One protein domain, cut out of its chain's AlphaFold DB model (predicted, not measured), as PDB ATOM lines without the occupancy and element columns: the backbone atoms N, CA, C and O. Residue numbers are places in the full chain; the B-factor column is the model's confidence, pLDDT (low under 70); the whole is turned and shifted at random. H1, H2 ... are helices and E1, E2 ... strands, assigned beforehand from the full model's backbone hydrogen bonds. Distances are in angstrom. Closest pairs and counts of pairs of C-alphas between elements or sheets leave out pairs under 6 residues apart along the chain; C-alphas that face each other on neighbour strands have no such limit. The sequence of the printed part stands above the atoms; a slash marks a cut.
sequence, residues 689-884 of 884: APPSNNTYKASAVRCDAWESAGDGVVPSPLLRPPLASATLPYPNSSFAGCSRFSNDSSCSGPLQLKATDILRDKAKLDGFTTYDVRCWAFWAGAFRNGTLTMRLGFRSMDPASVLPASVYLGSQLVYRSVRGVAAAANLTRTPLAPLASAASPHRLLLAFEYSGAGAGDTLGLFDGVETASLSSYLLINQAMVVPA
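This is residues 689 to 884 of the 884 residues of the protein "Peptidase_S8 domain-containing protein" of Gonium pectorale (UniProt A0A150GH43). With little regular structure, this loop-rich sandwich has a small sheet, E4-E10-E6, partly covering a twisted, branched sheet of the other eight strands, on which H1 packs. The printed part has 196 residues, 68 in eleven named strands and one helix, ordered E1-E4, H1, E5-E11: mostly strand, both sheets antiparallel. It is compact, radius of gyration of the C-alphas 16.3 A, spanning 48 by 41 by 34 A.

Find C-alpha 843 at (18.441, -16.021, 2.370); from there E9 runs 31.3 A to residue 854. Then look for E5 at residues 770-779, E2 701-707, E3 724-728, E7 805-809, E8 812-816, E1 696-698, E4 752-754, E10 858-863, E6 788-790, H1 755-759 and E11 880-883, ending at C-alpha 883 (19.002, -17.617, -9.740).

On one side of E5 find E9, N 775 to O 848 2.9 A; on the other E2, N 774 to O 704 2.9 A. H1, its O i to N i+4 pair within hydrogen-bond range, is on the large sheet, height 6.2 A.

The printed part has no cut; 69 residues have pLDDT under 70, among them residues 818-840 in the long link E8 to E9.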
ATOM      1  N   ALA A 689      13.966 -18.026  -0.731       78.06
ATOM      2  CA  ALA A 689      14.293 -19.420  -0.458       78.06
ATOM      3  C   ALA A 689      14.594 -20.112  -1.800       78.06
ATOM      4  O   ALA A 689      13.687 -20.238  -2.630       78.06
ATOM      5  N   PRO A 690      15.845 -20.532  -2.058       75.25
ATOM      6  CA  PRO A 690      16.158 -21.273  -3.271       75.25
ATOM      7  C   PRO A 690      15.387 -22.607  -3.280       75.25
ATOM      8  O   PRO A 690      15.357 -23.294  -2.255       75.25
ATOM      9  N   PRO A 691      14.748 -22.986  -4.400       73.25
ATOM     10  CA  PRO A 691      14.059 -24.268  -4.511       73.25
ATOM     11  C   PRO A 691      15.059 -25.432  -4.460       73.25
ATOM     12  O   PRO A 691      16.244 -25.275  -4.748       73.25
ATOM     13  N   SER A 692      14.587 -26.628  -4.110       71.56
ATOM     14  CA  SER A 692      15.437 -27.812  -3.913       71.56
ATOM     15  C   SER A 692      16.008 -28.426  -5.204       71.56
ATOM     16  O   SER A 692      16.836 -29.326  -5.129       71.56
ATOM     17  N   ASN A 693      15.597 -27.963  -6.387       67.88
ATOM     18  CA  ASN A 693      15.818 -28.619  -7.683       67.88
ATOM     19  C   ASN A 693      17.010 -28.079  -8.512       67.88
ATOM     20  O   ASN A 693      16.952 -28.110  -9.737       67.88
ATOM     21  N   ASN A 694      18.093 -27.598  -7.887       63.53
ATOM     22  CA  ASN A 694      19.301 -27.070  -8.562       63.53
ATOM     23  C   ASN A 694      19.058 -25.955  -9.605       63.53
ATOM     24  O   ASN A 694      19.946 -25.646 -10.397       63.53
ATOM     25  N   THR A 695      17.903 -25.283  -9.607       75.50
ATOM     26  CA  THR A 695      17.614 -24.163 -10.527       75.50
ATOM     27  C   THR A 695      18.270 -22.849 -10.082       75.50
ATOM     28  O   THR A 695      17.749 -21.760 -10.317       75.50
ATOM     29  N   TYR A 696      19.391 -22.937  -9.376       79.38
ATOM     30  CA  TYR A 696      20.154 -21.811  -8.865       79.38
ATOM     31  C   TYR A 696      21.641 -22.136  -8.925       79.38
ATOM     32  O   TYR A 696      22.042 -23.292  -8.784       79.38
ATOM     33  N   LYS A 697      22.472 -21.112  -9.111       81.56
ATOM     34  CA  LYS A 697      23.925 -21.256  -9.062       81.56
ATOM     35  C   LYS A 697      24.408 -20.954  -7.644       81.56
ATOM     36  O   LYS A 697      24.276 -19.825  -7.167       81.56
ATOM     37  N   ALA A 698      24.947 -21.967  -6.969       83.12
ATOM     38  CA  ALA A 698      25.638 -21.805  -5.690       83.12
ATOM     39  C   ALA A 698      27.050 -21.236  -5.883       83.12
ATOM     40  O   ALA A 698      27.601 -21.304  -6.983       83.12
ATOM     41  N   SER A 699      27.625 -20.675  -4.815       85.44
ATOM     42  CA  SER A 699      28.965 -20.073  -4.830       85.44
ATOM     43  C   SER A 699      29.118 -19.027  -5.930       85.44
ATOM     44  O   SER A 699      30.112 -19.007  -6.653       85.44
ATOM     45  N   ALA A 700      28.109 -18.165  -6.086       85.94
ATOM     46  CA  ALA A 700      28.080 -17.194  -7.168       85.94
ATOM     47  C   ALA A 700      27.468 -15.847  -6.771       85.94
ATOM     48  O   ALA A 700      26.612 -15.760  -5.891       85.94
ATOM     49  N   VAL A 701      27.907 -14.804  -7.478       89.19
ATOM     50  CA  VAL A 701      27.435 -13.416  -7.380       89.19
ATOM     51  C   VAL A 701      27.150 -12.897  -8.786       89.19
ATOM     52  O   VAL A 701      27.912 -13.161  -9.718       89.19
ATOM     53  N   ARG A 702      26.057 -12.155  -8.960       90.75
ATOM     54  CA  ARG A 702      25.715 -11.485 -10.219       90.75
ATOM     55  C   ARG A 702      26.164 -10.034 -10.152       90.75
ATOM     56  O   ARG A 702      25.862  -9.362  -9.176       90.75
ATOM     57  N   CYS A 703      26.857  -9.560 -11.177       91.81
ATOM     58  CA  CYS A 703      27.302  -8.179 -11.286       91.81
ATOM     59  C   CYS A 703      26.810  -7.538 -12.581       91.81
ATOM     60  O   CYS A 703      26.876  -8.157 -13.642       91.81
ATOM     61  N   ASP A 704      26.371  -6.292 -12.480       91.44
ATOM     62  CA  ASP A 704      25.833  -5.464 -13.547       91.44
ATOM     63  C   ASP A 704      26.642  -4.161 -13.615       91.44
ATOM     64  O   ASP A 704      27.005  -3.592 -12.580       91.44
ATOM     65  N   ALA A 705      26.942  -3.700 -14.830       90.88
ATOM     66  CA  ALA A 705      27.692  -2.473 -15.069       90.88
ATOM     67  C   ALA A 705      26.945  -1.548 -16.029       90.88
ATOM     68  O   ALA A 705      26.385  -1.992 -17.034       90.88
ATOM     69  N   TRP A 706      26.999  -0.250 -15.756       90.50
ATOM     70  CA  TRP A 706      26.497   0.808 -16.623       90.50
ATOM     71  C   TRP A 706      27.567   1.867 -16.842       90.50
ATOM     72  O   TRP A 706      28.438   2.053 -15.997       90.50
ATOM     73  N   GLU A 707      27.453   2.616 -17.931       88.12
ATOM     74  CA  GLU A 707      28.163   3.885 -18.066       88.12
ATOM     75  C   GLU A 707      27.636   4.891 -17.027       88.12
ATOM     76  O   GLU A 707      26.421   5.020 -16.823       88.12
ATOM     77  N   SER A 708      28.553   5.554 -16.320       84.75
ATOM     78  CA  SER A 708      28.209   6.454 -15.221       84.75
ATOM     79  C   SER A 708      27.812   7.834 -15.727       84.75
ATOM     80  O   SER A 708      28.523   8.441 -16.523       84.75
ATOM     81  N   ALA A 709      26.707   8.363 -15.200       77.94
ATOM     82  CA  ALA A 709      26.265   9.733 -15.468       77.94
ATOM     83  C   ALA A 709      26.975  10.776 -14.576       77.94
ATOM     84  O   ALA A 709      26.730  11.974 -14.707       77.94
ATOM     85  N   GLY A 710      27.838  10.335 -13.650       72.56
ATOM     86  CA  GLY A 710      28.549  11.208 -12.710       72.56
ATOM     87  C   GLY A 710      27.694  11.754 -11.558       72.56
ATOM     88  O   GLY A 710      28.187  12.564 -10.771       72.56
ATOM     89  N   ASP A 711      26.448  11.296 -11.430       71.12
ATOM     90  CA  ASP A 711      25.463  11.707 -10.420       71.12
ATOM     91  C   ASP A 711      25.599  10.969  -9.073       71.12
ATOM     92  O   ASP A 711      25.013  11.387  -8.073       71.12
ATOM     93  N   GLY A 712      26.412   9.908  -9.012       75.06
ATOM     94  CA  GLY A 712      26.649   9.139  -7.790       75.06
ATOM     95  C   GLY A 712      25.594   8.065  -7.501       75.06
ATOM     96  O   GLY A 712      25.584   7.536  -6.386       75.06
ATOM     97  N   VAL A 713      24.700   7.761  -8.451       80.19
ATOM     98  CA  VAL A 713      23.567   6.843  -8.264       80.19
ATOM     99  C   VAL A 713      23.706   5.636  -9.185       80.19
ATOM    100  O   VAL A 713      23.759   5.783 -10.399       80.19
ATOM    101  N   VAL A 714      23.698   4.422  -8.625       87.00
ATOM    102  CA  VAL A 714      23.697   3.188  -9.428       87.00
ATOM    103  C   VAL A 714      22.268   2.853  -9.877       87.00
ATOM    104  O   VAL A 714      21.402   2.620  -9.023       87.00
ATOM    105  N   PRO A 715      21.972   2.798 -11.189       83.19
ATOM    106  CA  PRO A 715      20.582   2.663 -11.627       83.19
ATOM    107  C   PRO A 715      19.984   1.280 -11.419       83.19
ATOM    108  O   PRO A 715      20.672   0.300 -11.141       83.19
ATOM    109  N   SER A 716      18.659   1.203 -11.522       80.25
ATOM    110  CA  SER A 716      17.950  -0.075 -11.530       80.25
ATOM    111  C   SER A 716      17.978  -0.685 -12.936       80.25
ATOM    112  O   SER A 716      17.611   0.022 -13.878       80.25
ATOM    113  N   PRO A 717      18.288  -1.989 -13.097       76.62
ATOM    114  CA  PRO A 717      18.141  -2.706 -14.366       76.62
ATOM    115  C   PRO A 717      16.738  -2.600 -14.980       76.62
ATOM    116  O   PRO A 717      16.592  -2.717 -16.191       76.62
ATOM    117  N   LEU A 718      15.713  -2.385 -14.145       72.38
ATOM    118  CA  LEU A 718      14.320  -2.229 -14.571       72.38
ATOM    119  C   LEU A 718      14.077  -0.904 -15.304       72.38
ATOM    120  O   LEU A 718      13.255  -0.846 -16.212       72.38
ATOM    121  N   LEU A 719      14.778   0.152 -14.885       72.88
ATOM    122  CA  LEU A 719      14.644   1.504 -15.433       72.88
ATOM    123  C   LEU A 719      15.673   1.776 -16.532       72.88
ATOM    124  O   LEU A 719      15.399   2.516 -17.470       72.88
ATOM    125  N   ARG A 720      16.871   1.194 -16.403       78.62
ATOM    126  CA  ARG A 720      17.967   1.324 -17.360       78.62
ATOM    127  C   ARG A 720      18.669  -0.026 -17.512       78.62
ATOM    128  O   ARG A 720      19.331  -0.452 -16.562       78.62
ATOM    129  N   PRO A 721      18.598  -0.683 -18.682       82.19
ATOM    130  CA  PRO A 721      19.332  -1.920 -18.923       82.19
ATOM    131  C   PRO A 721      20.844  -1.734 -18.696       82.19
ATOM    132  O   PRO A 721      21.384  -0.689 -19.073       82.19
ATOM    133  N   PRO A 722      21.538  -2.701 -18.067       86.94
ATOM    134  CA  PRO A 722      22.987  -2.646 -17.915       86.94
ATOM    135  C   PRO A 722      23.701  -2.767 -19.262       86.94
ATOM    136  O   PRO A 722      23.240  -3.448 -20.176       86.94
ATOM    137  N   LEU A 723      24.867  -2.128 -19.361       87.75
ATOM    138  CA  LEU A 723      25.766  -2.225 -20.512       87.75
ATOM    139  C   LEU A 723      26.326  -3.646 -20.668       87.75
ATOM    140  O   LEU A 723      26.583  -4.095 -21.791       87.75
ATOM    141  N   ALA A 724      26.542  -4.321 -19.536       87.50
ATOM    142  CA  ALA A 724      26.909  -5.726 -19.445       87.50
ATOM    143  C   ALA A 724      26.547  -6.300 -18.065       87.50
ATOM    144  O   ALA A 724      26.526  -5.581 -17.063       87.50
ATOM    145  N   SER A 725      26.347  -7.617 -18.023       88.12
ATOM    146  CA  SER A 725      26.122  -8.385 -16.800       88.12
ATOM    147  C   SER A 725      26.971  -9.655 -16.806       88.12
ATOM    148  O   SER A 725      27.094 -10.320 -17.837       88.12
ATOM    149  N   ALA A 726      27.513 -10.044 -15.654       87.44
ATOM    150  CA  ALA A 726      28.316 -11.253 -15.497       87.44
ATOM    151  C   ALA A 726      28.006 -11.973 -14.178       87.44
ATOM    152  O   ALA A 726      27.793 -11.339 -13.149       87.44
ATOM    153  N   THR A 727      28.014 -13.307 -14.198       87.06
ATOM    154  CA  THR A 727      27.945 -14.131 -12.981       87.06
ATOM    155  C   THR A 727      29.349 -14.616 -12.623       87.06
ATOM    156  O   THR A 727      29.958 -15.352 -13.401       87.06
ATOM    157  N   LEU A 728      29.855 -14.203 -11.463       84.00
ATOM    158  CA  LEU A 728      31.179 -14.527 -10.930       84.00
ATOM    159  C   LEU A 728      31.084 -15.631  -9.859       84.00
ATOM    160  O   LEU A 728      30.060 -15.702  -9.179       84.00
ATOM    161  N   PRO A 729      32.122 -16.468  -9.680       78.88
ATOM    162  CA  PRO A 729      33.333 -16.528 -10.495       78.88
ATOM    163  C   PRO A 729      33.093 -17.224 -11.849       78.88
ATOM    164  O   PRO A 729      32.185 -18.049 -12.009       78.88
ATOM    165  N   TYR A 730      33.918 -16.880 -12.839       74.44
ATOM    166  CA  TYR A 730      34.039 -17.594 -14.115       74.44
ATOM    167  C   TYR A 730      35.514 -17.630 -14.557       74.44
ATOM    168  O   TYR A 730      36.315 -16.818 -14.073       74.44
ATOM    169  N   PRO A 731      35.896 -18.543 -15.467       70.62
ATOM    170  CA  PRO A 731      37.258 -18.623 -15.972       70.62
ATOM    171  C   PRO A 731      37.871 -17.315 -16.465       70.62
ATOM    172  O   PRO A 731      37.265 -16.621 -17.275       70.62
ATOM    173  N   ASN A 732      39.117 -17.042 -16.076       67.56
ATOM    174  CA  ASN A 732      39.872 -15.840 -16.465       67.56
ATOM    175  C   ASN A 732      39.336 -14.514 -15.895       67.56
ATOM    176  O   ASN A 732      39.799 -13.457 -16.318       67.56
ATOM    177  N   SER A 733      38.393 -14.539 -14.947       73.19
ATOM    178  CA  SER A 733      38.118 -13.343 -14.144       73.19
ATOM    179  C   SER A 733      39.323 -13.031 -13.253       73.19
ATOM    180  O   SER A 733      39.996 -13.942 -12.761       73.19
ATOM    181  N   SER A 734      39.604 -11.742 -13.063       68.56
ATOM    182  CA  SER A 734      40.889 -11.239 -12.558       68.56
ATOM    183  C   SER A 734      41.325 -11.791 -11.189       68.56
ATOM    184  O   SER A 734      42.511 -11.727 -10.873       68.56
ATOM    185  N   PHE A 735      40.403 -12.326 -10.376       69.31
ATOM    186  CA  PHE A 735      40.662 -12.677  -8.971       69.31
ATOM    187  C   PHE A 735      40.070 -14.016  -8.504       69.31
ATOM    188  O   PHE A 735      39.962 -14.248  -7.304       69.31
ATOM    189  N   ALA A 736      39.690 -14.921  -9.412       60.59
ATOM    190  CA  ALA A 736      38.863 -16.070  -9.025       60.59
ATOM    191  C   ALA A 736      39.597 -17.389  -8.736       60.59
ATOM    192  O   ALA A 736      38.951 -18.308  -8.249       60.59
ATOM    193  N   GLY A 737      40.877 -17.566  -9.084       59.69
ATOM    194  CA  GLY A 737      41.558 -18.872  -8.956       59.69
ATOM    195  C   GLY A 737      40.934 -20.025  -9.777       59.69
ATOM    196  O   GLY A 737      41.520 -21.100  -9.869       59.69
ATOM    197  N   CYS A 738      39.781 -19.806 -10.419       61.94
ATOM    198  CA  CYS A 738      39.088 -20.762 -11.269       61.94
ATOM    199  C   CYS A 738      39.706 -20.757 -12.677       61.94
ATOM    200  O   CYS A 738      39.698 -19.739 -13.379       61.94
ATOM    201  N   SER A 739      40.219 -21.908 -13.116       56.34
ATOM    202  CA  SER A 739      40.735 -22.088 -14.477       56.34
ATOM    203  C   SER A 739      39.598 -22.245 -15.498       56.34
ATOM    204  O   SER A 739      38.479 -22.622 -15.151       56.34
ATOM    205  N   ARG A 740      39.894 -22.022 -16.789       44.56
ATOM    206  CA  ARG A 740      38.970 -22.253 -17.926       44.56
ATOM    207  C   ARG A 740      38.456 -23.674 -18.079       44.56
ATOM    208  O   ARG A 740      37.487 -23.881 -18.798       44.56
ATOM    209  N   PHE A 741      39.051 -24.603 -17.351       42.41
ATOM    210  CA  PHE A 741      38.720 -26.018 -17.376       42.41
ATOM    211  C   PHE A 741      38.160 -26.512 -16.033       42.41
ATOM    212  O   PHE A 741      37.995 -27.714 -15.853       42.41
ATOM    213  N   SER A 742      37.886 -25.612 -15.078       49.34
ATOM    214  CA  SER A 742      37.283 -26.002 -13.805       49.34
ATOM    215  C   SER A 742      35.793 -26.302 -13.988       49.34
ATOM    216  O   SER A 742      35.001 -25.402 -14.259       49.34
ATOM    217  N   ASN A 743      35.424 -27.570 -13.804       50.56
ATOM    218  CA  ASN A 743      34.034 -28.030 -13.713       50.56
ATOM    219  C   ASN A 743      33.523 -28.031 -12.258       50.56
ATOM    220  O   ASN A 743      32.435 -28.532 -11.981       50.56
ATOM    221  N   ASP A 744      34.318 -27.505 -11.322       57.81
ATOM    222  CA  ASP A 744      33.983 -27.480  -9.906       57.81
ATOM    223  C   ASP A 744      32.945 -26.386  -9.616       57.81
ATOM    224  O   ASP A 744      33.253 -25.192  -9.567       57.81
ATOM    225  N   SER A 745      31.699 -26.801  -9.380       55.56
ATOM    226  CA  SER A 745      30.610 -25.928  -8.927       55.56
ATOM    227  C   SER A 745      30.850 -25.315  -7.541       55.56
ATOM    228  O   SER A 745      30.090 -24.448  -7.116       55.56
ATOM    229  N   SER A 746      31.882 -25.765  -6.822       55.78
ATOM    230  CA  SER A 746      32.310 -25.254  -5.521       55.78
ATOM    231  C   SER A 746      33.532 -24.334  -5.581       55.78
ATOM    232  O   SER A 746      33.997 -23.901  -4.524       55.78
ATOM    233  N   CYS A 747      34.000 -23.960  -6.785       63.84
ATOM    234  CA  CYS A 747      35.102 -23.011  -6.936       63.84
ATOM    235  C   CYS A 747      34.806 -21.728  -6.142       63.84
ATOM    236  O   CYS A 747      33.828 -21.024  -6.403       63.84
ATOM    237  N   SER A 748      35.646 -21.457  -5.143       67.38
ATOM    238  CA  SER A 748      35.531 -20.312  -4.245       67.38
ATOM    239  C   SER A 748      36.694 -19.359  -4.476       67.38
ATOM    240  O   SER A 748      37.813 -19.773  -4.774       67.38
ATOM    241  N   GLY A 749      36.421 -18.063  -4.367       75.94
ATOM    242  CA  GLY A 749      37.413 -17.011  -4.556       75.94
ATOM    243  C   GLY A 749      37.055 -15.766  -3.746       75.94
ATOM    244  O   GLY A 749      35.916 -15.647  -3.279       75.94
ATOM    245  N   PRO A 750      38.006 -14.840  -3.542       80.88
ATOM    246  CA  PRO A 750      37.709 -13.560  -2.913       80.88
ATOM    247  C   PRO A 750      36.660 -12.801  -3.737       80.88
ATOM    248  O   PRO A 750      36.728 -12.768  -4.967       80.88
ATOM    249  N   LEU A 751      35.692 -12.171  -3.068       84.88
ATOM    250  CA  LEU A 751      34.718 -11.267  -3.676       84.88
ATOM    251  C   LEU A 751      35.416  -9.960  -4.065       84.88
ATOM    252  O   LEU A 751      35.309  -8.928  -3.398       84.88
ATOM    253  N   GLN A 752      36.173 -10.058  -5.149       83.75
ATOM    254  CA  GLN A 752      37.027  -9.031  -5.708       83.75
ATOM    255  C   GLN A 752      36.859  -9.034  -7.228       83.75
ATOM    256  O   GLN A 752      36.939 -10.082  -7.865       83.75
ATOM    257  N   LEU A 753      36.628  -7.863  -7.814       86.12
ATOM    258  CA  LEU A 753      36.453  -7.718  -9.259       86.12
ATOM    259  C   LEU A 753      36.887  -6.336  -9.755       86.12
ATOM    260  O   LEU A 753      37.068  -5.407  -8.970       86.12
ATOM    261  N   LYS A 754      37.013  -6.191 -11.067       86.31
ATOM    262  CA  LYS A 754      37.103  -4.918 -11.790       86.31
ATOM    263  C   LYS A 754      35.873  -4.739 -12.670       86.31
ATOM    264  O   LYS A 754      35.250  -5.719 -13.073       86.31
ATOM    265  N   ALA A 755      35.566  -3.504 -13.068       84.81
ATOM    266  CA  ALA A 755      34.522  -3.257 -14.072       84.81
ATOM    267  C   ALA A 755      34.796  -4.031 -15.385       84.81
ATOM    268  O   ALA A 755      33.879  -4.531 -16.035       84.81
ATOM    269  N   THR A 756      36.074  -4.226 -15.723       82.06
ATOM    270  CA  THR A 756      36.525  -5.054 -16.854       82.06
ATOM    271  C   THR A 756      36.153  -6.534 -16.748       82.06
ATOM    272  O   THR A 756      35.925  -7.159 -17.783       82.06
ATOM    273  N   ASP A 757      35.995  -7.086 -15.540       83.62
ATOM    274  CA  ASP A 757      35.515  -8.463 -15.353       83.62
ATOM    275  C   ASP A 757      34.027  -8.614 -15.738       83.62
ATOM    276  O   ASP A 757      33.565  -9.729 -15.996       83.62
ATOM    277  N   ILE A 758      33.276  -7.505 -15.808       88.31
ATOM    278  CA  ILE A 758      31.860  -7.468 -16.204       88.31
ATOM    279  C   ILE A 758      31.721  -7.149 -17.698       88.31
ATOM    280  O   ILE A 758      30.937  -7.793 -18.394       88.31
ATOM    281  N   LEU A 759      32.484  -6.171 -18.198       84.69
ATOM    282  CA  LEU A 759      32.238  -5.540 -19.499       84.69
ATOM    283  C   LEU A 759      32.593  -6.385 -20.729       84.69
ATOM    284  O   LEU A 759      32.036  -6.084 -21.775       84.69
ATOM    285  N   ARG A 760      33.414  -7.445 -20.600       72.75
ATOM    286  CA  ARG A 760      33.811  -8.484 -21.597       72.75
ATOM    287  C   ARG A 760      34.330  -8.021 -22.975       72.75
ATOM    288  O   ARG A 760      35.284  -8.610 -23.476       72.75
ATOM    289  N   ASP A 761      33.730  -7.012 -23.589       66.50
ATOM    290  CA  ASP A 761      34.086  -6.406 -24.864       66.50
ATOM    291  C   ASP A 761      35.108  -5.276 -24.666       66.50
ATOM    292  O   ASP A 761      34.830  -4.248 -24.041       66.50
ATOM    293  N   LYS A 762      36.310  -5.471 -25.217       56.88
ATOM    294  CA  LYS A 762      37.410  -4.503 -25.130       56.88
ATOM    295  C   LYS A 762      37.127  -3.206 -25.891       56.88
ATOM    296  O   LYS A 762      37.736  -2.197 -25.554       56.88
ATOM    297  N   ALA A 763      36.204  -3.203 -26.858       55.25
ATOM    298  CA  ALA A 763      35.831  -2.000 -27.604       55.25
ATOM    299  C   ALA A 763      35.134  -0.942 -26.726       55.25
ATOM    300  O   ALA A 763      35.098   0.228 -27.090       55.25
ATOM    301  N   LYS A 764      34.617  -1.340 -25.555       55.06
ATOM    302  CA  LYS A 764      33.956  -0.452 -24.590       55.06
ATOM    303  C   LYS A 764      34.915   0.158 -23.558       55.06
ATOM    304  O   LYS A 764      34.460   0.862 -22.671       55.06
ATOM    305  N   LEU A 765      36.220  -0.122 -23.627       64.00
ATOM    306  CA  LEU A 765      37.215   0.282 -22.627       64.00
ATOM    307  C   LEU A 765      38.157   1.358 -23.191       64.00
ATOM    308  O   LEU A 765      39.299   1.065 -23.531       64.00
ATOM    309  N   ASP A 766      37.701   2.608 -23.277       62.50
ATOM    310  CA  ASP A 766      38.520   3.736 -23.764       62.50
ATOM    311  C   ASP A 766      39.462   4.344 -22.700       62.50
ATOM    312  O   ASP A 766      40.238   5.250 -22.989       62.50
ATOM    313  N   GLY A 767      39.413   3.840 -21.461       64.50
ATOM    314  CA  GLY A 767      40.272   4.260 -20.346       64.50
ATOM    315  C   GLY A 767      39.841   5.547 -19.631       64.50
ATOM    316  O   GLY A 767      40.304   5.782 -18.514       64.50
ATOM    317  N   PHE A 768      38.929   6.334 -20.209       68.44
ATOM    318  CA  PHE A 768      38.405   7.577 -19.622       68.44
ATOM    319  C   PHE A 768      36.979   7.424 -19.085       68.44
ATOM    320  O   PHE A 768      36.575   8.158 -18.181       68.44
ATOM    321  N   THR A 769      36.237   6.442 -19.599       79.56
ATOM    322  CA  THR A 769      34.873   6.146 -19.166       79.56
ATOM    323  C   THR A 769      34.843   5.596 -17.741       79.56
ATOM    324  O   THR A 769      35.652   4.752 -17.341       79.56
ATOM    325  N   THR A 770      33.866   6.067 -16.968       85.88
ATOM    326  CA  THR A 770      33.605   5.610 -15.599       85.88
ATOM    327  C   THR A 770      32.291   4.853 -15.539       85.88
ATOM    328  O   THR A 770      31.364   5.170 -16.279       85.88
ATOM    329  N   TYR A 771      32.198   3.886 -14.635       88.00
ATOM    330  CA  TYR A 771      31.111   2.922 -14.582       88.00
ATOM    331  C   TYR A 771      30.420   2.919 -13.227       88.00
ATOM    332  O   TYR A 771      31.065   2.989 -12.180       88.00
ATOM    333  N   ASP A 772      29.102   2.776 -13.250       91.44
ATOM    334  CA  ASP A 772      28.338   2.390 -12.072       91.44
ATOM    335  C   ASP A 772      28.257   0.863 -12.047       91.44
ATOM    336  O   ASP A 772      27.920   0.241 -13.057       91.44
ATOM    337  N   VAL A 773      28.599   0.249 -10.917       91.44
ATOM    338  CA  VAL A 773      28.672  -1.207 -10.763       91.44
ATOM    339  C   VAL A 773      27.811  -1.635  -9.588       91.44
ATOM    340  O   VAL A 773      27.946  -1.102  -8.487       91.44
ATOM    341  N   ARG A 774      26.972  -2.648  -9.808       93.19
ATOM    342  CA  ARG A 774      26.261  -3.361  -8.746       93.19
ATOM    343  C   ARG A 774      26.619  -4.828  -8.789       93.19
ATOM    344  O   ARG A 774      26.586  -5.426  -9.854       93.19
ATOM    345  N   CYS A 775      26.851  -5.422  -7.632       92.69
ATOM    346  CA  CYS A 775      26.963  -6.864  -7.484       92.69
ATOM    347  C   CYS A 775      26.033  -7.354  -6.380       92.69
ATOM    348  O   CYS A 775      25.867  -6.675  -5.368       92.69
ATOM    349  N   TRP A 776      25.423  -8.522  -6.560       92.69
ATOM    350  CA  TRP A 776      24.443  -9.057  -5.626       92.69
ATOM    351  C   TRP A 776      24.382 -10.590  -5.604       92.69
ATOM    352  O   TRP A 776      24.664 -11.264  -6.597       92.69
ATOM    353  N   ALA A 777      23.996 -11.139  -4.453       90.44
ATOM    354  CA  ALA A 777      23.671 -12.549  -4.250       90.44
ATOM    355  C   ALA A 777      22.709 -12.715  -3.071       90.44
ATOM    356  O   ALA A 777      22.655 -11.872  -2.178       90.44
ATOM    357  N   PHE A 778      21.980 -13.827  -3.020       87.75
ATOM    358  CA  PHE A 778      21.253 -14.213  -1.816       87.75
ATOM    359  C   PHE A 778      22.203 -14.924  -0.847       87.75
ATOM    360  O   PHE A 778      22.746 -15.988  -1.145       87.75
ATOM    361  N   TRP A 779      22.404 -14.310   0.313       85.31
ATOM    362  CA  TRP A 779      23.393 -14.649   1.328       85.31
ATOM    363  C   TRP A 779      22.734 -15.249   2.576       85.31
ATOM    364  O   TRP A 779      21.740 -14.728   3.086       85.31
ATOM    365  N   ALA A 780      23.294 -16.358   3.063       79.44
ATOM    366  CA  ALA A 780      22.840 -17.061   4.270       79.44
ATOM    367  C   ALA A 780      23.866 -17.060   5.417       79.44
ATOM    368  O   ALA A 780      23.605 -17.649   6.463       79.44
ATOM    369  N   GLY A 781      25.047 -16.473   5.208       74.12
ATOM    370  CA  GLY A 781      26.153 -16.533   6.164       74.12
ATOM    371  C   GLY A 781      26.152 -15.391   7.182       74.12
ATOM    372  O   GLY A 781      25.361 -14.452   7.101       74.12
ATOM    373  N   ALA A 782      27.086 -15.459   8.127       73.56
ATOM    374  CA  ALA A 782      27.407 -14.373   9.049       73.56
ATOM    375  C   ALA A 782      28.744 -13.727   8.660       73.56
ATOM    376  O   ALA A 782      29.569 -14.354   7.994       73.56
ATOM    377  N   PHE A 783      28.958 -12.487   9.095       77.06
ATOM    378  CA  PHE A 783      30.224 -11.778   8.906       77.06
ATOM    379  C   PHE A 783      31.144 -11.998  10.112       77.06
ATOM    380  O   PHE A 783      30.692 -11.988  11.262       77.06
ATOM    381  N   ARG A 784      32.444 -12.181   9.866       74.75
ATOM    382  CA  ARG A 784      33.469 -12.324  10.905       74.75
ATOM    383  C   ARG A 784      33.458 -11.096  11.809       74.75
ATOM    384  O   ARG A 784      33.437  -9.963  11.338       74.75
ATOM    385  N   ASN A 785      33.430 -11.328  13.122       68.88
ATOM    386  CA  ASN A 785      33.299 -10.290  14.155       68.88
ATOM    387  C   ASN A 785      32.083  -9.354  13.987       68.88
ATOM    388  O   ASN A 785      32.020  -8.315  14.640       68.88
ATOM    389  N   GLY A 786      31.118  -9.712  13.130       67.94
ATOM    390  CA  GLY A 786      30.027  -8.824  12.746       67.94
ATOM    391  C   GLY A 786      30.515  -7.557  12.044       67.94
ATOM    392  O   GLY A 786      29.889  -6.521  12.222       67.94
ATOM    393  N   THR A 787      31.616  -7.607  11.285       70.62
ATOM    394  CA  THR A 787      32.194  -6.428  10.619       70.62
ATOM    395  C   THR A 787      32.266  -6.614   9.105       70.62
ATOM    396  O   THR A 787      32.770  -7.630   8.636       70.62
ATOM    397  N   LEU A 788      31.816  -5.616   8.334       76.62
ATOM    398  CA  LEU A 788      31.836  -5.631   6.862       76.62
ATOM    399  C   LEU A 788      32.315  -4.296   6.289       76.62
ATOM    400  O   LEU A 788      31.592  -3.310   6.363       76.62
ATOM    401  N   THR A 789      33.473  -4.247   5.639       74.75
ATOM    402  CA  THR A 789      33.955  -3.014   4.989       74.75
ATOM    403  C   THR A 789      33.995  -3.151   3.471       74.75
ATOM    404  O   THR A 789      33.978  -4.250   2.919       74.75
ATOM    405  N   MET A 790      34.016  -2.017   2.770       79.00
ATOM    406  CA  MET A 790      34.212  -1.986   1.321       79.00
ATOM    407  C   MET A 790      35.657  -1.647   0.990       79.00
ATOM    408  O   MET A 790      36.298  -0.853   1.682       79.00
ATOM    409  N   ARG A 791      36.159  -2.187  -0.123       75.00
ATOM    410  CA  ARG A 791      37.422  -1.709  -0.682       75.00
ATOM    411  C   ARG A 791      37.252  -0.270  -1.152       75.00
ATOM    412  O   ARG A 791      36.443  -0.008  -2.042       75.00
ATOM    413  N   LEU A 792      38.025   0.643  -0.565       64.81
ATOM    414  CA  LEU A 792      38.105   2.025  -1.024       64.81
ATOM    415  C   LEU A 792      38.788   2.042  -2.398       64.81
ATOM    416  O   LEU A 792      39.940   1.624  -2.536       64.81
ATOM    417  N   GLY A 793      38.055   2.476  -3.422       54.00
ATOM    418  CA  GLY A 793      38.628   2.765  -4.730       54.00
ATOM    419  C   GLY A 793      39.300   4.130  -4.677       54.00
ATOM    420  O   GLY A 793      38.623   5.134  -4.467       54.00
ATOM    421  N   PHE A 794      40.620   4.152  -4.822       52.44
ATOM    422  CA  PHE A 794      41.399   5.373  -4.996       52.44
ATOM    423  C   PHE A 794      41.725   5.507  -6.480       52.44
ATOM    424  O   PHE A 794      42.365   4.615  -7.034       52.44
ATOM    425  N   ARG A 795      41.329   6.617  -7.117       44.00
ATOM    426  CA  ARG A 795      41.885   6.972  -8.438       44.00
ATOM    427  C   ARG A 795      43.295   7.558  -8.316       44.00
ATOM    428  O   ARG A 795      44.085   7.449  -9.246       44.00
ATOM    429  N   SER A 796      43.616   8.158  -7.169       44.06
ATOM    430  CA  SER A 796      44.953   8.613  -6.775       44.06
ATOM    431  C   SER A 796      45.056   8.598  -5.241       44.06
ATOM    432  O   SER A 796      44.041   8.475  -4.562       44.06
ATOM    433  N   MET A 797      46.254   8.735  -4.660       44.03
ATOM    434  CA  MET A 797      46.437   8.828  -3.194       44.03
ATOM    435  C   MET A 797      45.773  10.073  -2.551       44.03
ATOM    436  O   MET A 797      45.987  10.338  -1.372       44.03
ATOM    437  N   ASP A 798      44.973  10.838  -3.302       48.97
ATOM    438  CA  ASP A 798      44.203  11.981  -2.822       48.97
ATOM    439  C   ASP A 798      42.953  11.527  -2.027       48.97
ATOM    440  O   ASP A 798      42.070  10.863  -2.589       48.97
ATOM    441  N   PRO A 799      42.818  11.917  -0.743       44.50
ATOM    442  CA  PRO A 799      41.621  11.703   0.075       44.50
ATOM    443  C   PRO A 799      40.307  12.201  -0.548       44.50
ATOM    444  O   PRO A 799      39.241  11.714  -0.178       44.50
ATOM    445  N   ALA A 800      40.356  13.153  -1.488       47.44
ATOM    446  CA  ALA A 800      39.183  13.661  -2.199       47.44
ATOM    447  C   ALA A 800      38.634  12.695  -3.274       47.44
ATOM    448  O   ALA A 800      37.550  12.931  -3.811       47.44
ATOM    449  N   SER A 801      39.343  11.597  -3.576       54.22
ATOM    450  CA  SER A 801      39.052  10.688  -4.697       54.22
ATOM    451  C   SER A 801      38.335   9.374  -4.330       54.22
ATOM    452  O   SER A 801      38.244   8.475  -5.166       54.22
ATOM    453  N   VAL A 802      37.795   9.253  -3.109       64.19
ATOM    454  CA  VAL A 802      37.075   8.047  -2.655       64.19
ATOM    455  C   VAL A 802      35.796   7.820  -3.469       64.19
ATOM    456  O   VAL A 802      34.917   8.686  -3.521       64.19
ATOM    457  N   LEU A 803      35.666   6.627  -4.061       73.12
ATOM    458  CA  LEU A 803      34.449   6.218  -4.767       73.12
ATOM    459  C   LEU A 803      33.238   6.138  -3.809       73.12
ATOM    460  O   LEU A 803      33.327   5.467  -2.772       73.12
ATOM    461  N   PRO A 804      32.095   6.766  -4.151       77.81
ATOM    462  CA  PRO A 804      30.827   6.517  -3.474       77.81
ATOM    463  C   PRO A 804      30.451   5.040  -3.597       77.81
ATOM    464  O   PRO A 804      30.403   4.490  -4.699       77.81
ATOM    465  N   ALA A 805      30.191   4.408  -2.460       80.62
ATOM    466  CA  ALA A 805      29.916   2.987  -2.373       80.62
ATOM    467  C   ALA A 805      28.858   2.707  -1.303       80.62
ATOM    468  O   ALA A 805      28.741   3.458  -0.332       80.62
ATOM    469  N   SER A 806      28.050   1.668  -1.493       82.06
ATOM    470  CA  SER A 806      26.963   1.286  -0.578       82.06
ATOM    471  C   SER A 806      26.826  -0.230  -0.489       82.06
ATOM    472  O   SER A 806      27.068  -0.920  -1.475       82.06
ATOM    473  N   VAL A 807      26.419  -0.754   0.672       83.50
ATOM    474  CA  VAL A 807      26.090  -2.178   0.848       83.50
ATOM    475  C   VAL A 807      24.737  -2.340   1.516       83.50
ATOM    476  O   VAL A 807      24.480  -1.757   2.567       83.50
ATOM    477  N   TYR A 808      23.910  -3.192   0.931       83.44
ATOM    478  CA  TYR A 808      22.577  -3.549   1.372       83.44
ATOM    479  C   TYR A 808      22.534  -5.026   1.765       83.44
ATOM    480  O   TYR A 808      23.082  -5.875   1.063       83.44
ATOM    481  N   LEU A 809      21.863  -5.332   2.873       82.31
ATOM    482  CA  LEU A 809      21.539  -6.682   3.314       82.31
ATOM    483  C   LEU A 809      20.027  -6.768   3.574       82.31
ATOM    484  O   LEU A 809      19.494  -6.154   4.500       82.31
ATOM    485  N   GLY A 810      19.314  -7.491   2.714       82.25
ATOM    486  CA  GLY A 810      17.864  -7.400   2.610       82.25
ATOM    487  C   GLY A 810      17.452  -5.966   2.275       82.25
ATOM    488  O   GLY A 810      17.871  -5.406   1.268       82.25
ATOM    489  N   SER A 811      16.643  -5.360   3.141       78.19
ATOM    490  CA  SER A 811      16.226  -3.951   3.036       78.19
ATOM    491  C   SER A 811      17.130  -2.974   3.794       78.19
ATOM    492  O   SER A 811      16.884  -1.769   3.786       78.19
ATOM    493  N   GLN A 812      18.142  -3.474   4.507       76.50
ATOM    494  CA  GLN A 812      18.986  -2.665   5.376       76.50
ATOM    495  C   GLN A 812      20.215  -2.181   4.611       76.50
ATOM    496  O   GLN A 812      20.992  -2.991   4.119       76.50
ATOM    497  N   LEU A 813      20.441  -0.871   4.562       75.56
ATOM    498  CA  LEU A 813      21.725  -0.306   4.143       75.56
ATOM    499  C   LEU A 813      22.703  -0.427   5.323       75.56
ATOM    500  O   LEU A 813      22.550   0.232   6.348       75.56
ATOM    501  N   VAL A 814      23.677  -1.325   5.200       74.19
ATOM    502  CA  VAL A 814      24.641  -1.666   6.262       74.19
ATOM    503  C   VAL A 814      25.964  -0.903   6.130       74.19
ATOM    504  O   VAL A 814      26.724  -0.827   7.091       74.19
ATOM    505  N   TYR A 815      26.227  -0.290   4.970       75.69
ATOM    506  CA  TYR A 815      27.419   0.526   4.713       75.69
ATOM    507  C   TYR A 815      27.142   1.604   3.654       75.69
ATOM    508  O   TYR A 815      26.469   1.316   2.668       75.69
ATOM    509  N   ARG A 816      27.703   2.815   3.805       75.19
ATOM    510  CA  ARG A 816      27.754   3.852   2.751       75.19
ATOM    511  C   ARG A 816      28.963   4.768   2.925       75.19
ATOM    512  O   ARG A 816      29.210   5.233   4.036       75.19
ATOM    513  N   SER A 817      29.637   5.107   1.830       70.00
ATOM    514  CA  SER A 817      30.643   6.176   1.770       70.00
ATOM    515  C   SER A 817      30.070   7.446   1.113       70.00
ATOM    516  O   SER A 817      29.189   7.374   0.253       70.00
ATOM    517  N   VAL A 818      30.539   8.629   1.534       56.62
ATOM    518  CA  VAL A 818      30.109   9.943   1.003       56.62
ATOM    519  C   VAL A 818      31.315  10.691   0.422       56.62
ATOM    520  O   VAL A 818      32.404  10.648   0.994       56.62
ATOM    521  N   ARG A 819      31.121  11.385  -0.707       52.91
ATOM    522  CA  ARG A 819      32.157  12.173  -1.401       52.91
ATOM    523  C   ARG A 819      32.569  13.402  -0.563       52.91
ATOM    524  O   ARG A 819      31.702  14.081  -0.020       52.91
ATOM    525  N   GLY A 820      33.868  13.719  -0.500       46.84
ATOM    526  CA  GLY A 820      34.377  14.999   0.032       46.84
ATOM    527  C   GLY A 820      34.606  15.093   1.549       46.84
ATOM    528  O   GLY A 820      34.884  16.180   2.048       46.84
ATOM    529  N   VAL A 821      34.518  13.987   2.293       43.25
ATOM    530  CA  VAL A 821      34.839  13.945   3.732       43.25
ATOM    531  C   VAL A 821      36.238  13.343   3.910       43.25
ATOM    532  O   VAL A 821      36.505  12.266   3.382       43.25
ATOM    533  N   ALA A 822      37.133  14.044   4.618       39.56
ATOM    534  CA  ALA A 822      38.542  13.666   4.790       39.56
ATOM    535  C   ALA A 822      38.724  12.195   5.216       39.56
ATOM    536  O   ALA A 822      37.960  11.686   6.038       39.56
ATOM    537  N   ALA A 823      39.784  11.543   4.716       41.53
ATOM    538  CA  ALA A 823      40.101  10.125   4.943       41.53
ATOM    539  C   ALA A 823      40.077   9.680   6.422       41.53
ATOM    540  O   ALA A 823      39.801   8.519   6.703       41.53
ATOM    541  N   ALA A 824      40.305  10.595   7.370       35.91
ATOM    542  CA  ALA A 824      40.278  10.311   8.807       35.91
ATOM    543  C   ALA A 824      38.869  10.350   9.441       35.91
ATOM    544  O   ALA A 824      38.638   9.700  10.457       35.91
ATOM    545  N   ALA A 825      37.909  11.074   8.858       36.69
ATOM    546  CA  ALA A 825      36.558  11.225   9.415       36.69
ATOM    547  C   ALA A 825      35.577  10.124   8.959       36.69
ATOM    548  O   ALA A 825      34.496   9.991   9.528       36.69
ATOM    549  N   ASN A 826      35.972   9.298   7.984       40.53
ATOM    550  CA  ASN A 826      35.218   8.123   7.530       40.53
ATOM    551  C   ASN A 826      35.664   6.803   8.197       40.53
ATOM    552  O   ASN A 826      35.118   5.752   7.872       40.53
ATOM    553  N   LEU A 827      36.608   6.849   9.146       35.44
ATOM    554  CA  LEU A 827      37.056   5.687   9.931       35.44
ATOM    555  C   LEU A 827      36.265   5.482  11.239       35.44
ATOM    556  O   LEU A 827      36.434   4.470  11.902       35.44
ATOM    557  N   THR A 828      35.376   6.399  11.632       33.50
ATOM    558  CA  THR A 828      34.626   6.306  12.906       33.50
ATOM    559  C   THR A 828      33.242   5.669  12.788       33.50
ATOM    560  O   THR A 828      32.417   5.799  13.692       33.50
ATOM    561  N   ARG A 829      32.955   4.945  11.705       45.16
ATOM    562  CA  ARG A 829      31.753   4.107  11.625       45.16
ATOM    563  C   ARG A 829      32.182   2.676  11.374       45.16
ATOM    564  O   ARG A 829      32.220   2.254  10.227       45.16
ATOM    565  N   THR A 830      32.505   1.957  12.450       44.25
ATOM    566  CA  THR A 830      32.632   0.496  12.446       44.25
ATOM    567  C   THR A 830      31.387  -0.066  11.760       44.25
ATOM    568  O   THR A 830      30.280   0.080  12.293       44.25
ATOM    569  N   PRO A 831      31.500  -0.639  10.554       46.50
ATOM    570  CA  PRO A 831      30.341  -1.219   9.912       46.50
ATOM    571  C   PRO A 831      30.017  -2.512  10.633       46.50
ATOM    572  O   PRO A 831      30.652  -3.537  10.422       46.50
ATOM    573  N   LEU A 832      29.046  -2.431  11.532       53.31
ATOM    574  CA  LEU A 832      28.510  -3.579  12.235       53.31
ATOM    575  C   LEU A 832      27.533  -4.277  11.289       53.31
ATOM    576  O   LEU A 832      26.410  -3.825  11.081       53.31
ATOM    577  N   ALA A 833      27.958  -5.364  10.670       54.88
ATOM    578  CA  ALA A 833      27.027  -6.229   9.982       54.88
ATOM    579  C   ALA A 833      26.079  -6.888  11.008       54.88
ATOM    580  O   ALA A 833      26.505  -7.196  12.129       54.88
ATOM    581  N   PRO A 834      24.795  -7.110  10.672       57.34
ATOM    582  CA  PRO A 834      23.884  -7.829  11.552       57.34
ATOM    583  C   PRO A 834      24.458  -9.199  11.922       57.34
ATOM    584  O   PRO A 834      25.030  -9.889  11.080       57.34
ATOM    585  N   LEU A 835      24.262  -9.623  13.173       54.28
ATOM    586  CA  LEU A 835      24.644 -10.962  13.648       54.28
ATOM    587  C   LEU A 835      23.748 -12.071  13.065       54.28
ATOM    588  O   LEU A 835      23.897 -13.237  13.415       54.28
ATOM    589  N   ALA A 836      22.763 -11.711  12.245       51.50
ATOM    590  CA  ALA A 836      21.636 -12.562  11.922       51.50
ATOM    591  C   ALA A 836      21.813 -13.298  10.587       51.50
ATOM    592  O   ALA A 836      21.979 -12.688   9.532       51.50
ATOM    593  N   SER A 837      21.682 -14.622  10.646       52.75
ATOM    594  CA  SER A 837      21.327 -15.460   9.502       52.75
ATOM    595  C   SER A 837      19.824 -15.330   9.217       52.75
ATOM    596  O   SER A 837      19.022 -15.216  10.146       52.75
ATOM    597  N   ALA A 838      19.408 -15.336   7.946       59.47
ATOM    598  CA  ALA A 838      17.984 -15.445   7.622       59.47
ATOM    599  C   ALA A 838      17.412 -16.770   8.154       59.47
ATOM    600  O   ALA A 838      18.107 -17.783   8.216       59.47
ATOM    601  N   ALA A 839      16.133 -16.771   8.543       58.91
ATOM    602  CA  ALA A 839      15.469 -17.984   9.005       58.91
ATOM    603  C   ALA A 839      15.443 -19.025   7.876       58.91
ATOM    604  O   ALA A 839      14.811 -18.793   6.841       58.91
ATOM    605  N   SER A 840      16.109 -20.167   8.082       59.88
ATOM    606  CA  SER A 840      16.088 -21.306   7.154       59.88
ATOM    607  C   SER A 840      14.646 -21.627   6.725       59.88
ATOM    608  O   SER A 840      13.764 -21.663   7.590       59.88
ATOM    609  N   PRO A 841      14.356 -21.817   5.421       70.06
ATOM    610  CA  PRO A 841      15.285 -21.940   4.284       70.06
ATOM    611  C   PRO A 841      15.627 -20.619   3.550       70.06
ATOM    612  O   PRO A 841      16.164 -20.653   2.442       70.06
ATOM    613  N   HIS A 842      15.299 -19.452   4.107       77.69
ATOM    614  CA  HIS A 842      15.416 -18.161   3.417       77.69
ATOM    615  C   HIS A 842      16.829 -17.577   3.482       77.69
ATOM    616  O   HIS A 842      17.583 -17.829   4.419       77.69
ATOM    617  N   ARG A 843      17.167 -16.745   2.493       81.06
ATOM    618  CA  ARG A 843      18.441 -16.021   2.370       81.06
ATOM    619  C   ARG A 843      18.182 -14.534   2.104       81.06
ATOM    620  O   ARG A 843      17.230 -14.203   1.396       81.06
ATOM    621  N   LEU A 844      19.005 -13.645   2.668       82.56
ATOM    622  CA  LEU A 844      18.892 -12.186   2.487       82.56
ATOM    623  C   LEU A 844      19.579 -11.755   1.192       82.56
ATOM    624  O   LEU A 844      20.637 -12.280   0.863       82.56
ATOM    625  N   LEU A 845      19.042 -10.766   0.479       87.44
ATOM    626  CA  LEU A 845      19.755 -10.140  -0.635       87.44
ATOM    627  C   LEU A 845      20.958  -9.345  -0.105       87.44
ATOM    628  O   LEU A 845      20.771  -8.313   0.526       87.44
ATOM    629  N   LEU A 846      22.181  -9.794  -0.366       89.56
ATOM    630  CA  LEU A 846      23.395  -9.001  -0.187       89.56
ATOM    631  C   LEU A 846      23.694  -8.297  -1.512       89.56
ATOM    632  O   LEU A 846      23.998  -8.971  -2.494       89.56
ATOM    633  N   ALA A 847      23.618  -6.969  -1.546       90.75
ATOM    634  CA  ALA A 847      23.927  -6.162  -2.723       90.75
ATOM    635  C   ALA A 847      24.941  -5.073  -2.370       90.75
ATOM    636  O   ALA A 847      24.802  -4.414  -1.347       90.75
ATOM    637  N   PHE A 848      25.945  -4.853  -3.210       91.06
ATOM    638  CA  PHE A 848      26.889  -3.756  -3.047       91.06
ATOM    639  C   PHE A 848      27.069  -2.980  -4.342       91.06
ATOM    640  O   PHE A 848      26.987  -3.527  -5.442       91.06
ATOM    641  N   GLU A 849      27.303  -1.687  -4.186       91.25
ATOM    642  CA  GLU A 849      27.279  -0.705  -5.255       91.25
ATOM    643  C   GLU A 849      28.514   0.181  -5.199       91.25
ATOM    644  O   GLU A 849      28.945   0.582  -4.118       91.25
ATOM    645  N   TYR A 850      29.038   0.515  -6.373       89.50
ATOM    646  CA  TYR A 850      30.066   1.525  -6.590       89.50
ATOM    647  C   TYR A 850      29.599   2.459  -7.700       89.50
ATOM    648  O   TYR A 850      29.182   1.985  -8.756       89.50
ATOM    649  N   SER A 851      29.700   3.770  -7.492       87.38
ATOM    650  CA  SER A 851      29.418   4.752  -8.544       87.38
ATOM    651  C   SER A 851      30.693   5.433  -9.033       87.38
ATOM    652  O   SER A 851      31.563   5.806  -8.241       87.38
ATOM    653  N   GLY A 852      30.798   5.594 -10.353       84.12
ATOM    654  CA  GLY A 852      31.930   6.249 -11.005       84.12
ATOM    655  C   GLY A 852      33.258   5.490 -10.888       84.12
ATOM    656  O   GLY A 852      34.309   6.127 -10.796       84.12
ATOM    657  N   ALA A 853      33.242   4.159 -10.876       84.38
ATOM    658  CA  ALA A 853      34.443   3.325 -10.877       84.38
ATOM    659  C   ALA A 853      35.155   3.360 -12.243       84.38
ATOM    660  O   ALA A 853      34.517   3.251 -13.287       84.38
ATOM    661  N   GLY A 854      36.478   3.490 -12.265       82.12
ATOM    662  CA  GLY A 854      37.283   3.325 -13.475       82.12
ATOM    663  C   GLY A 854      37.379   1.861 -13.922       82.12
ATOM    664  O   GLY A 854      37.197   0.931 -13.136       82.12
ATOM    665  N   ALA A 855      37.728   1.633 -15.192       79.88
ATOM    666  CA  ALA A 855      37.857   0.288 -15.770       79.88
ATOM    667  C   ALA A 855      38.829  -0.641 -15.002       79.88
ATOM    668  O   ALA A 855      38.611  -1.856 -14.919       79.88
ATOM    669  N   GLY A 856      39.910  -0.073 -14.459       76.25
ATOM    670  CA  GLY A 856      40.951  -0.787 -13.713       76.25
ATOM    671  C   GLY A 856      40.746  -0.834 -12.196       76.25
ATOM    672  O   GLY A 856      41.504  -1.536 -11.516       76.25
ATOM    673  N   ASP A 857      39.745  -0.123 -11.672       80.19
ATOM    674  CA  ASP A 857      39.517  -0.009 -10.235       80.19
ATOM    675  C   ASP A 857      39.115  -1.363  -9.654       80.19
ATOM    676  O   ASP A 857      38.292  -2.093 -10.204       80.19
ATOM    677  N   THR A 858      39.728  -1.709  -8.526       80.44
ATOM    678  CA  THR A 858      39.469  -2.976  -7.841       80.44
ATOM    679  C   THR A 858      38.379  -2.782  -6.799       80.44
ATOM    680  O   THR A 858      38.567  -2.060  -5.820       80.44
ATOM    681  N   LEU A 859      37.266  -3.469  -7.004       85.69
ATOM    682  CA  LEU A 859      36.039  -3.413  -6.222       85.69
ATOM    683  C   LEU A 859      35.905  -4.684  -5.377       85.69
ATOM    684  O   LEU A 859      36.408  -5.742  -5.765       85.69
ATOM    685  N   GLY A 860      35.233  -4.603  -4.229       85.12
ATOM    686  CA  GLY A 860      34.958  -5.788  -3.417       85.12
ATOM    687  C   GLY A 860      34.596  -5.504  -1.963       85.12
ATOM    688  O   GLY A 860      34.636  -4.362  -1.501       85.12
ATOM    689  N   LEU A 861      34.270  -6.578  -1.243       84.69
ATOM    690  CA  LEU A 861      33.890  -6.549   0.170       84.69
ATOM    691  C   LEU A 861      34.947  -7.240   1.034       84.69
ATOM    692  O   LEU A 861      35.457  -8.299   0.665       84.69
ATOM    693  N   PHE A 862      35.234  -6.667   2.199       81.00
ATOM    694  CA  PHE A 862      36.073  -7.262   3.234       81.00
ATOM    695  C   PHE A 862      35.229  -7.728   4.417       81.00
ATOM    696  O   PHE A 862      34.249  -7.089   4.791       81.00
ATOM    697  N   ASP A 863      35.656  -8.819   5.036       80.69
ATOM    698  CA  ASP A 863      34.960  -9.486   6.127       80.69
ATOM    699  C   ASP A 863      35.842  -9.515   7.385       80.69
ATOM    700  O   ASP A 863      36.930 -10.094   7.381       80.69
ATOM    701  N   GLY A 864      35.379  -8.874   8.462       72.88
ATOM    702  CA  GLY A 864      36.035  -8.884   9.772       72.88
ATOM    703  C   GLY A 864      37.171  -7.882  10.001       72.88
ATOM    704  O   GLY A 864      37.778  -7.924  11.071       72.88
ATOM    705  N   VAL A 865      37.469  -6.984   9.053       70.12
ATOM    706  CA  VAL A 865      38.574  -6.011   9.171       70.12
ATOM    707  C   VAL A 865      38.231  -4.629   8.611       70.12
ATOM    708  O   VAL A 865      37.320  -4.484   7.796       70.12
ATOM    709  N   GLU A 866      39.019  -3.625   9.004       61.81
ATOM    710  CA  GLU A 866      38.962  -2.256   8.465       61.81
ATOM    711  C   GLU A 866      40.071  -1.940   7.457       61.81
ATOM    712  O   GLU A 866      39.921  -1.051   6.619       61.81
ATOM    713  N   THR A 867      41.175  -2.688   7.496       60.97
ATOM    714  CA  THR A 867      42.335  -2.500   6.623       60.97
ATOM    715  C   THR A 867      42.476  -3.651   5.628       60.97
ATOM    716  O   THR A 867      42.179  -4.810   5.921       60.97
ATOM    717  N   ALA A 868      42.902  -3.323   4.407       62.62
ATOM    718  CA  ALA A 868      42.919  -4.259   3.291       62.62
ATOM    719  C   ALA A 868      44.056  -5.294   3.398       62.62
ATOM    720  O   ALA A 868      45.230  -4.933   3.475       62.62
ATOM    721  N   SER A 869      43.712  -6.581   3.280       64.62
ATOM    722  CA  SER A 869      44.640  -7.677   2.958       64.62
ATOM    723  C   SER A 869      43.956  -8.684   2.020       64.62
ATOM    724  O   SER A 869      42.728  -8.743   1.972       64.62
ATOM    725  N   LEU A 870      44.711  -9.489   1.262       62.28
ATOM    726  CA  LEU A 870      44.113 -10.503   0.370       62.28
ATOM    727  C   LEU A 870      43.302 -11.561   1.144       62.28
ATOM    728  O   LEU A 870      42.258 -11.998   0.670       62.28
ATOM    729  N   SER A 871      43.718 -11.913   2.364       67.69
ATOM    730  CA  SER A 871      42.984 -12.814   3.271       67.69
ATOM    731  C   SER A 871      41.726 -12.196   3.897       67.69
ATOM    732  O   SER A 871      40.931 -12.892   4.535       67.69
ATOM    733  N   SER A 872      41.548 -10.884   3.739       76.62
ATOM    734  CA  SER A 872      40.455 -10.127   4.346       76.62
ATOM    735  C   SER A 872      39.200 -10.053   3.485       76.62
ATOM    736  O   SER A 872      38.167  -9.613   3.980       76.62
ATOM    737  N   TYR A 873      39.260 -10.439   2.210       80.94
ATOM    738  CA  TYR A 873      38.083 -10.420   1.341       80.94
ATOM    739  C   TYR A 873      36.996 -11.377   1.830       80.94
ATOM    740  O   TYR A 873      37.282 -12.481   2.297       80.94
ATOM    741  N   LEU A 874      35.737 -10.962   1.678       84.69
ATOM    742  CA  LEU A 874      34.600 -11.864   1.804       84.69
ATOM    743  C   LEU A 874      34.729 -12.944   0.728       84.69
ATOM    744  O   LEU A 874      34.954 -12.629  -0.438       84.69
ATOM    745  N   LEU A 875      34.614 -14.212   1.105       85.25
ATOM    746  CA  LEU A 875      34.754 -15.316   0.160       85.25
ATOM    747  C   LEU A 875      33.417 -15.619  -0.515       85.25
ATOM    748  O   LEU A 875      32.388 -15.740   0.150       85.25
ATOM    749  N   ILE A 876      33.451 -15.807  -1.833       85.75
ATOM    750  CA  ILE A 876      32.331 -16.383  -2.572       85.75
ATOM    751  C   ILE A 876      32.296 -17.880  -2.255       85.75
ATOM    752  O   ILE A 876      33.217 -18.615  -2.604       85.75
ATOM    753  N   ASN A 877      31.249 -18.327  -1.567       83.38
ATOM    754  CA  ASN A 877      31.088 -19.708  -1.112       83.38
ATOM    755  C   ASN A 877      29.613 -20.145  -1.185       83.38
ATOM    756  O   ASN A 877      28.744 -19.377  -1.599       83.38
ATOM    757  N   GLN A 878      29.306 -21.356  -0.719       82.44
ATOM    758  CA  GLN A 878      27.962 -21.951  -0.784       82.44
ATOM    759  C   GLN A 878      26.863 -21.162  -0.037       82.44
ATOM    760  O   GLN A 878      25.666 -21.396  -0.241       82.44
ATOM    761  N   ALA A 879      27.228 -20.212   0.829       81.12
ATOM    762  CA  ALA A 879      26.261 -19.324   1.462       81.12
ATOM    763  C   ALA A 879      25.730 -18.245   0.497       81.12
ATOM    764  O   ALA A 879      24.657 -17.702   0.764       81.12
ATOM    765  N   MET A 880      26.405 -17.993  -0.635       86.81
ATOM    766  CA  MET A 880      25.942 -17.134  -1.731       86.81
ATOM    767  C   MET A 880      25.288 -17.959  -2.837       86.81
ATOM    768  O   MET A 880      25.889 -18.890  -3.374       86.81
ATOM    769  N   VAL A 881      24.062 -17.595  -3.202       86.06
ATOM    770  CA  VAL A 881      23.346 -18.192  -4.333       86.06
ATOM    771  C   VAL A 881      22.728 -17.108  -5.205       86.06
ATOM    772  O   VAL A 881      22.273 -16.075  -4.711       86.06
ATOM    773  N   VAL A 882      22.662 -17.366  -6.505       85.38
ATOM    774  CA  VAL A 882      21.908 -16.549  -7.463       85.38
ATOM    775  C   VAL A 882      20.963 -17.441  -8.268       85.38
ATOM    776  O   VAL A 882      21.271 -18.622  -8.456       85.38
ATOM    777  N   PRO A 883      19.819 -16.922  -8.745       80.00
ATOM    778  CA  PRO A 883      19.002 -17.617  -9.740       80.00
ATOM    779  C   PRO A 883      19.853 -18.043 -10.950       80.00
ATOM    780  O   PRO A 883      20.810 -17.340 -11.290       80.00
ATOM    781  N   ALA A 884      19.549 -19.216 -11.521       69.19
ATOM    782  CA  ALA A 884      20.331 -19.827 -12.603       69.19
ATOM    783  C   ALA A 884      20.370 -18.991 -13.889       69.19
ATOM    784  O   ALA A 884      19.339 -18.361 -14.219       69.19
TER     785      ALA A 884